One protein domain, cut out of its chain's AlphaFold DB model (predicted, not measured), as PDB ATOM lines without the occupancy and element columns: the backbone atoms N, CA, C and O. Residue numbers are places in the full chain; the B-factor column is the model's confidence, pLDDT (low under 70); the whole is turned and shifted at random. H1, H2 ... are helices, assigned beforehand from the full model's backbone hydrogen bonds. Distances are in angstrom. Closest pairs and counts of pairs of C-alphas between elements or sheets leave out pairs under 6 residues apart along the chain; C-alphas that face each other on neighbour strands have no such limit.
ATOM      1  N   SER A  26     151.108 155.522 157.904       94.81
ATOM      2  CA  SER A  26     151.751 156.639 157.199       94.81
ATOM      3  C   SER A  26     150.866 157.273 156.129       94.81
ATOM      4  O   SER A  26     150.915 158.485 155.931       94.81
ATOM      5  N   CYS A  27     150.011 156.501 155.454       95.19
ATOM      6  CA  CYS A  27     149.255 156.976 154.288       95.19
ATOM      7  C   CYS A  27     147.802 157.355 154.616       95.19
ATOM      8  O   CYS A  27     147.267 158.297 154.028       95.19
ATOM      9  N   MET A  28     147.169 156.686 155.585       94.75
ATOM     10  CA  MET A  28     145.775 156.951 155.984       94.75
ATOM     11  C   MET A  28     145.531 158.364 156.524       94.75
ATOM     12  O   MET A  28     144.384 158.785 156.601       94.75
ATOM     13  N   ARG A  29     146.583 159.131 156.829       91.88
ATOM     14  CA  ARG A  29     146.475 160.554 157.190       91.88
ATOM     15  C   ARG A  29     145.788 161.401 156.113       91.88
ATOM     16  O   ARG A  29     145.169 162.401 156.453       91.88
ATOM     17  N   CYS A  30     145.916 161.022 154.838       93.88
ATOM     18  CA  CYS A  30     145.342 161.755 153.699       93.88
ATOM     19  C   CYS A  30     144.474 160.885 152.775       93.88
ATOM     20  O   CYS A  30     143.964 161.373 151.767       93.88
ATOM     21  N   HIS A  31     144.375 159.587 153.062       94.88
ATOM     22  CA  HIS A  31     143.710 158.596 152.215       94.88
ATOM     23  C   HIS A  31     142.590 157.873 152.969       94.88
ATOM     24  O   HIS A  31     142.427 156.660 152.836       94.88
ATOM     25  N   THR A  32     141.827 158.622 153.766       93.81
ATOM     26  CA  THR A  32     140.633 158.108 154.446       93.81
ATOM     27  C   THR A  32     139.479 157.912 153.461       93.81
ATOM     28  O   THR A  32     139.498 158.450 152.354       93.81
ATOM     29  N   ASP A  33     138.427 157.201 153.875       90.50
ATOM     30  CA  ASP A  33     137.228 156.973 153.047       90.50
ATOM     31  C   ASP A  33     136.469 158.260 152.678       90.50
ATOM     32  O   ASP A  33     135.634 158.253 151.777       90.50
ATOM     33  N   LYS A  34     136.755 159.374 153.364       91.56
ATOM     34  CA  LYS A  34     136.147 160.688 153.103       91.56
ATOM     35  C   LYS A  34     136.980 161.556 152.157       91.56
ATOM     36  O   LYS A  34     136.490 162.583 151.687       91.56
ATOM     37  N   ASP A  35     138.228 161.179 151.896       93.12
ATOM     38  CA  ASP A  35     139.123 161.939 151.031       93.12
ATOM     39  C   ASP A  35     138.845 161.663 149.551       93.12
ATOM     40  O   ASP A  35     138.297 160.633 149.170       93.12
ATOM     41  N   LYS A  36     139.291 162.563 148.666       92.06
ATOM     42  CA  LYS A  36     139.099 162.435 147.204       92.06
ATOM     43  C   LYS A  36     139.797 161.218 146.581       92.06
ATOM     44  O   LYS A  36     139.541 160.890 145.426       92.06
ATOM     45  N   LYS A  37     140.754 160.620 147.291       93.94
ATOM     46  CA  LYS A  37     141.588 159.505 146.822       93.94
ATOM     47  C   LYS A  37     141.705 158.460 147.941       93.94
ATOM     48  O   LYS A  37     142.794 158.320 148.490       93.94
ATOM     49  N   PRO A  38     140.620 157.775 148.325       96.50
ATOM     50  CA  PRO A  38     140.654 156.784 149.401       96.50
ATOM     51  C   PRO A  38     141.484 155.553 148.999       96.50
ATOM     52  O   PRO A  38     141.838 155.385 147.827       96.50
ATOM     53  N   LEU A  39     141.756 154.648 149.946       95.62
ATOM     54  CA  LEU A  39     142.507 153.409 149.689       95.62
ATOM     55  C   LEU A  39     141.976 152.625 148.475       95.62
ATOM     56  O   LEU A  39     142.767 152.184 147.643       95.62
ATOM     57  N   GLY A  40     140.652 152.479 148.347       95.88
ATOM     58  CA  GLY A  40     140.035 151.769 147.219       95.88
ATOM     59  C   GLY A  40     140.409 152.373 145.862       95.88
ATOM     60  O   GLY A  40     140.853 151.656 144.968       95.88
ATOM     61  N   TYR A  41     140.345 153.704 145.756       96.94
ATOM     62  CA  TYR A  41     140.765 154.433 144.558       96.94
ATOM     63  C   TYR A  41     142.247 154.202 144.243       96.94
ATOM     64  O   TYR A  41     142.614 154.005 143.087       96.94
ATOM     65  N   LEU A  42     143.117 154.220 145.258       96.75
ATOM     66  CA  LEU A  42     144.548 154.001 145.054       96.75
ATOM     67  C   LEU A  42     144.853 152.572 144.585       96.75
ATOM     68  O   LEU A  42     145.619 152.410 143.635       96.75
ATOM     69  N   LYS A  43     144.237 151.557 145.208       96.38
ATOM     70  CA  LYS A  43     144.394 150.150 144.806       96.38
ATOM     71  C   LYS A  43     143.956 149.923 143.363       96.38
ATOM     72  O   LYS A  43     144.621 149.199 142.632       96.38
ATOM     73  N   GLU A  44     142.864 150.555 142.938       97.44
ATOM     74  CA  GLU A  44     142.398 150.475 141.553       97.44
ATOM     75  C   GLU A  44     143.350 151.196 140.592       97.44
ATOM     76  O   GLU A  44     143.820 150.610 139.616       97.44
ATOM     77  N   LYS A  45     143.702 152.449 140.899       97.12
ATOM     78  CA  LYS A  45     144.555 153.291 140.052       97.12
ATOM     79  C   LYS A  45     145.944 152.697 139.811       97.12
ATOM     80  O   LYS A  45     146.484 152.828 138.710       97.12
ATOM     81  N   TYR A  46     146.534 152.099 140.843       97.62
ATOM     82  CA  TYR A  46     147.907 151.595 140.825       97.62
ATOM     83  C   TYR A  46     147.999 150.068 140.741       97.62
ATOM     84  O   TYR A  46     149.076 149.506 140.938       97.62
ATOM     85  N   LYS A  47     146.897 149.381 140.418       98.06
ATOM     86  CA  LYS A  47     146.871 147.923 140.266       98.06
ATOM     87  C   LYS A  47     147.963 147.446 139.303       98.06
ATOM     88  O   LYS A  47     148.002 147.865 138.145       98.06
ATOM     89  N   GLY A  48     148.831 146.561 139.788       97.31
ATOM     90  CA  GLY A  48     149.952 145.998 139.034       97.31
ATOM     91  C   GLY A  48     151.106 146.964 138.746       97.31
ATOM     92  O   GLY A  48     151.963 146.611 137.946       97.31
ATOM     93  N   LYS A  49     151.133 148.159 139.358       98.25
ATOM     94  CA  LYS A  49     152.131 149.219 139.107       98.25
ATOM     95  C   LYS A  49     152.842 149.671 140.393       98.25
ATOM     96  O   LYS A  49     152.669 150.821 140.816       98.25
ATOM     97  N   PRO A  50     153.592 148.786 141.074       97.62
ATOM     98  CA  PRO A  50     154.252 149.115 142.338       97.62
ATOM     99  C   PRO A  50     155.271 150.256 142.198       97.62
ATOM    100  O   PRO A  50     155.369 151.104 143.077       97.62
ATOM    101  N   GLU A  51     155.979 150.359 141.076       97.88
ATOM    102  CA  GLU A  51     156.941 151.430 140.800       97.88
ATOM    103  C   GLU A  51     156.303 152.828 140.820       97.88
ATOM    104  O   GLU A  51     156.880 153.769 141.368       97.88
ATOM    105  N   ALA A  52     155.072 152.953 140.315       97.75
ATOM    106  CA  ALA A  52     154.329 154.208 140.338       97.75
ATOM    107  C   ALA A  52     153.878 154.588 141.760       97.75
ATOM    108  O   ALA A  52     153.805 155.776 142.091       97.75
ATOM    109  N   VAL A  53     153.603 153.595 142.615       97.31
ATOM    110  CA  VAL A  53     153.338 153.828 144.043       97.31
ATOM    111  C   VAL A  53     154.613 154.271 144.754       97.31
ATOM    112  O   VAL A  53     154.568 155.235 145.514       97.31
ATOM    113  N   ALA A  54     155.754 153.646 144.460       97.81
ATOM    114  CA  ALA A  54     157.031 153.998 145.071       97.81
ATOM    115  C   ALA A  54     157.450 155.436 144.721       97.81
ATOM    116  O   ALA A  54     157.849 156.207 145.593       97.81
ATOM    117  N   GLU A  55     157.300 155.843 143.457       97.56
ATOM    118  CA  GLU A  55     157.567 157.222 143.026       97.56
ATOM    119  C   GLU A  55     156.620 158.238 143.690       97.56
ATOM    120  O   GLU A  55     157.009 159.373 143.990       97.56
ATOM    121  N   LEU A  56     155.363 157.854 143.930       94.81
ATOM    122  CA  LEU A  56     154.423 158.676 144.686       94.81
ATOM    123  C   LEU A  56     154.844 158.787 146.157       94.81
ATOM    124  O   LEU A  56     154.879 159.895 146.691       94.81
ATOM    125  N   ALA A  57     155.183 157.668 146.799       95.75
ATOM    126  CA  ALA A  57     155.577 157.615 148.202       95.75
ATOM    127  C   ALA A  57     156.808 158.494 148.476       95.75
ATOM    128  O   ALA A  57     156.765 159.317 149.385       95.75
ATOM    129  N   ARG A  58     157.841 158.434 147.622       95.81
ATOM    130  CA  ARG A  58     159.056 159.266 147.750       95.81
ATOM    131  C   ARG A  58     158.800 160.775 147.675       95.81
ATOM    132  O   ARG A  58     159.577 161.566 148.203       95.81
ATOM    133  N   ARG A  59     157.720 161.196 147.011       95.00
ATOM    134  CA  ARG A  59     157.328 162.614 146.895       95.00
ATOM    135  C   ARG A  59     156.275 163.036 147.917       95.00
ATOM    136  O   ARG A  59     156.013 164.225 148.065       95.00
ATOM    137  N   CYS A  60     155.643 162.081 148.591       94.00
ATOM    138  CA  CYS A  60     154.630 162.349 149.599       94.00
ATOM    139  C   CYS A  60     155.307 162.805 150.901       94.00
ATOM    140  O   CYS A  60     156.172 162.078 151.386       94.00
ATOM    141  N   PRO A  61     154.882 163.914 151.539       93.44
ATOM    142  CA  PRO A  61     155.453 164.347 152.819       93.44
ATOM    143  C   PRO A  61     155.430 163.257 153.901       93.44
ATOM    144  O   PRO A  61     156.348 163.151 154.704       93.44
ATOM    145  N   TRP A  62     154.401 162.402 153.895       89.81
ATOM    146  CA  TRP A  62     154.295 161.273 154.823       89.81
ATOM    147  C   TRP A  62     155.021 160.009 154.356       89.81
ATOM    148  O   TRP A  62     155.316 159.144 155.173       89.81
ATOM    149  N   GLY A  63     155.301 159.893 153.057       89.56
ATOM    150  CA  GLY A  63     156.077 158.787 152.498       89.56
ATOM    151  C   GLY A  63     157.589 159.017 152.566       89.56
ATOM    152  O   GLY A  63     158.333 158.051 152.632       89.56
ATOM    153  N   GLN A  64     158.048 160.271 152.646       90.56
ATOM    154  CA  GLN A  64     159.464 160.629 152.827       90.56
ATOM    155  C   GLN A  64     160.063 160.163 154.161       90.56
ATOM    156  O   GLN A  64     161.280 160.077 154.283       90.56
ATOM    157  N   GLY A  65     159.224 159.878 155.162       90.19
ATOM    158  CA  GLY A  65     159.663 159.315 156.442       90.19
ATOM    159  C   GLY A  65     159.866 157.798 156.428       90.19
ATOM    160  O   GLY A  65     160.267 157.247 157.447       90.19
ATOM    161  N   LEU A  66     159.559 157.128 155.314       94.94
ATOM    162  CA  LEU A  66     159.719 155.686 155.156       94.94
ATOM    163  C   LEU A  66     161.113 155.354 154.614       94.94
ATOM    164  O   LEU A  66     161.644 156.051 153.749       94.94
ATOM    165  N   SER A  67     161.681 154.247 155.079       96.06
ATOM    166  CA  SER A  67     162.843 153.620 154.449       96.06
ATOM    167  C   SER A  67     162.504 153.089 153.048       96.06
ATOM    168  O   SER A  67     161.345 152.817 152.732       96.06
ATOM    169  N   GLU A  68     163.516 152.863 152.204       95.25
ATOM    170  CA  GLU A  68     163.298 152.279 150.867       95.25
ATOM    171  C   GLU A  68     162.618 150.902 150.930       95.25
ATOM    172  O   GLU A  68     161.780 150.591 150.086       95.25
ATOM    173  N   MET A  69     162.907 150.109 151.969       94.69
ATOM    174  CA  MET A  69     162.243 148.825 152.199       94.69
ATOM    175  C   MET A  69     160.752 149.008 152.517       94.69
ATOM    176  O   MET A  69     159.911 148.323 151.943       94.69
ATOM    177  N   GLU A  70     160.394 149.954 153.387       95.88
ATOM    178  CA  GLU A  70     158.988 150.248 153.692       95.88
ATOM    179  C   GLU A  70     158.237 150.783 152.467       95.88
ATOM    180  O   GLU A  70     157.085 150.406 152.237       95.88
ATOM    181  N   ILE A  71     158.898 151.618 151.656       96.88
ATOM    182  CA  ILE A  71     158.363 152.099 150.378       96.88
ATOM    183  C   ILE A  71     158.094 150.919 149.444       96.88
ATOM    184  O   ILE A  71     157.025 150.861 148.836       96.88
ATOM    185  N   GLU A  72     159.016 149.965 149.335       95.88
ATOM    186  CA  GLU A  72     158.826 148.770 148.515       95.88
ATOM    187  C   GLU A  72     157.632 147.930 149.001       95.88
ATOM    188  O   GLU A  72     156.754 147.589 148.201       95.88
ATOM    189  N   LEU A  73     157.560 147.652 150.306       95.75
ATOM    190  CA  LEU A  73     156.514 146.828 150.916       95.75
ATOM    191  C   LEU A  73     155.120 147.434 150.724       95.75
ATOM    192  O   LEU A  73     154.206 146.753 150.250       95.75
ATOM    193  N   VAL A  74     154.948 148.726 151.031       96.12
ATOM    194  CA  VAL A  74     153.654 149.401 150.845       96.12
ATOM    195  C   VAL A  74     153.281 149.498 149.367       96.12
ATOM    196  O   VAL A  74     152.106 149.374 149.021       96.12
ATOM    197  N   SER A  75     154.266 149.659 148.481       96.94
ATOM    198  CA  SER A  75     154.038 149.768 147.039       96.94
ATOM    199  C   SER A  75     153.552 148.463 146.425       96.94
ATOM    200  O   SER A  75     152.552 148.461 145.703       96.94
ATOM    201  N   LYS A  76     154.213 147.346 146.745       96.19
ATOM    202  CA  LYS A  76     153.799 146.004 146.313       96.19
ATOM    203  C   LYS A  76     152.415 145.654 146.846       96.19
ATOM    204  O   LYS A  76     151.535 145.286 146.064       96.19
ATOM    205  N   TRP A  77     152.183 145.872 148.142       96.06
ATOM    206  CA  TRP A  77     150.884 145.624 148.765       96.06
ATOM    207  C   TRP A  77     149.761 146.458 148.132       96.06
ATOM    208  O   TRP A  77     148.711 145.913 147.783       96.06
ATOM    209  N   LEU A  78     149.976 147.765 147.930       96.25
ATOM    210  CA  LEU A  78     148.964 148.656 147.356       96.25
ATOM    211  C   LEU A  78     148.646 148.284 145.903       96.25
ATOM    212  O   LEU A  78     147.481 148.294 145.509       96.25
ATOM    213  N   ALA A  79     149.667 147.924 145.122       97.12
ATOM    214  CA  ALA A  79     149.513 147.495 143.736       97.12
ATOM    215  C   ALA A  79     148.967 146.060 143.593       97.12
ATOM    216  O   ALA A  79     148.596 145.660 142.487       97.12
ATOM    217  N   GLY A  80     148.909 145.282 144.679       94.81
ATOM    218  CA  GLY A  80     148.493 143.879 144.660       94.81
ATOM    219  C   GLY A  80     149.510 142.946 143.993       94.81
ATOM    220  O   GLY A  80     149.114 141.941 143.404       94.81
TER     221      GLY A  80
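This is residues 26 to 80 of the 82 residues of the protein "Cytochrome c" of Aquificae bacterium (UniProt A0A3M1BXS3). Two helices, H2 and H3, pack on each other at a steep tilt and make one side of this small domain. The short helix H1 sits on the other side, apart from H2 but joined to it by a tight link, and a long stretch without a named element, residues 26 to 38, loops round into H1. The printed part has 55 residues with three named helices, H1, H2 and H3 in chain order, and no named strand; the class is all helix. It is compact, with a radius of gyration of the C-alphas of 10.3 A, and rounded, spanning 28 by 23 by 14 A.

The longest helix is H3, residues 68 to 79. It touches H2, residues 50 to 59, with 14 pairs of C-alphas within 8 A; the closest C-alphas, of Pro 50 and Ser 75, are 4.8 A apart. H2 and H3 run opposite ways at a steep tilt of 52 degrees. With residues 78 to 79 alone, H3 only just touches H1, residues 39 to 45, through 3 pairs of C-alphas within 8 A. The closest C-alphas there, of Lys 43 and Leu 78, are 5.4 A apart, and the two lines are about perpendicular, at 80 degrees. H1 and H2 are apart. In H1 and H3 every O i to N i+4 pair is within hydrogen-bond range; in H2 5 of 6 are.

H3 measures 16.2 A from its first to its last C-alpha, ending at C-alpha 79 (149.513, 147.495, 143.736). H2 measures 14.6 A and begins at C-alpha 50 (154.252, 149.115, 142.338). H1 measures 9.9 A and begins at C-alpha 39 (142.507, 153.409, 149.689).

The two C-alphas farthest apart, of Lys 34 and Met 69, are 28.7 A apart. The printed part has no cut. The link from H2 to H3, 8 residues, is short. Mean pLDDT of the printed part is 95.2, and no printed residue is under 70.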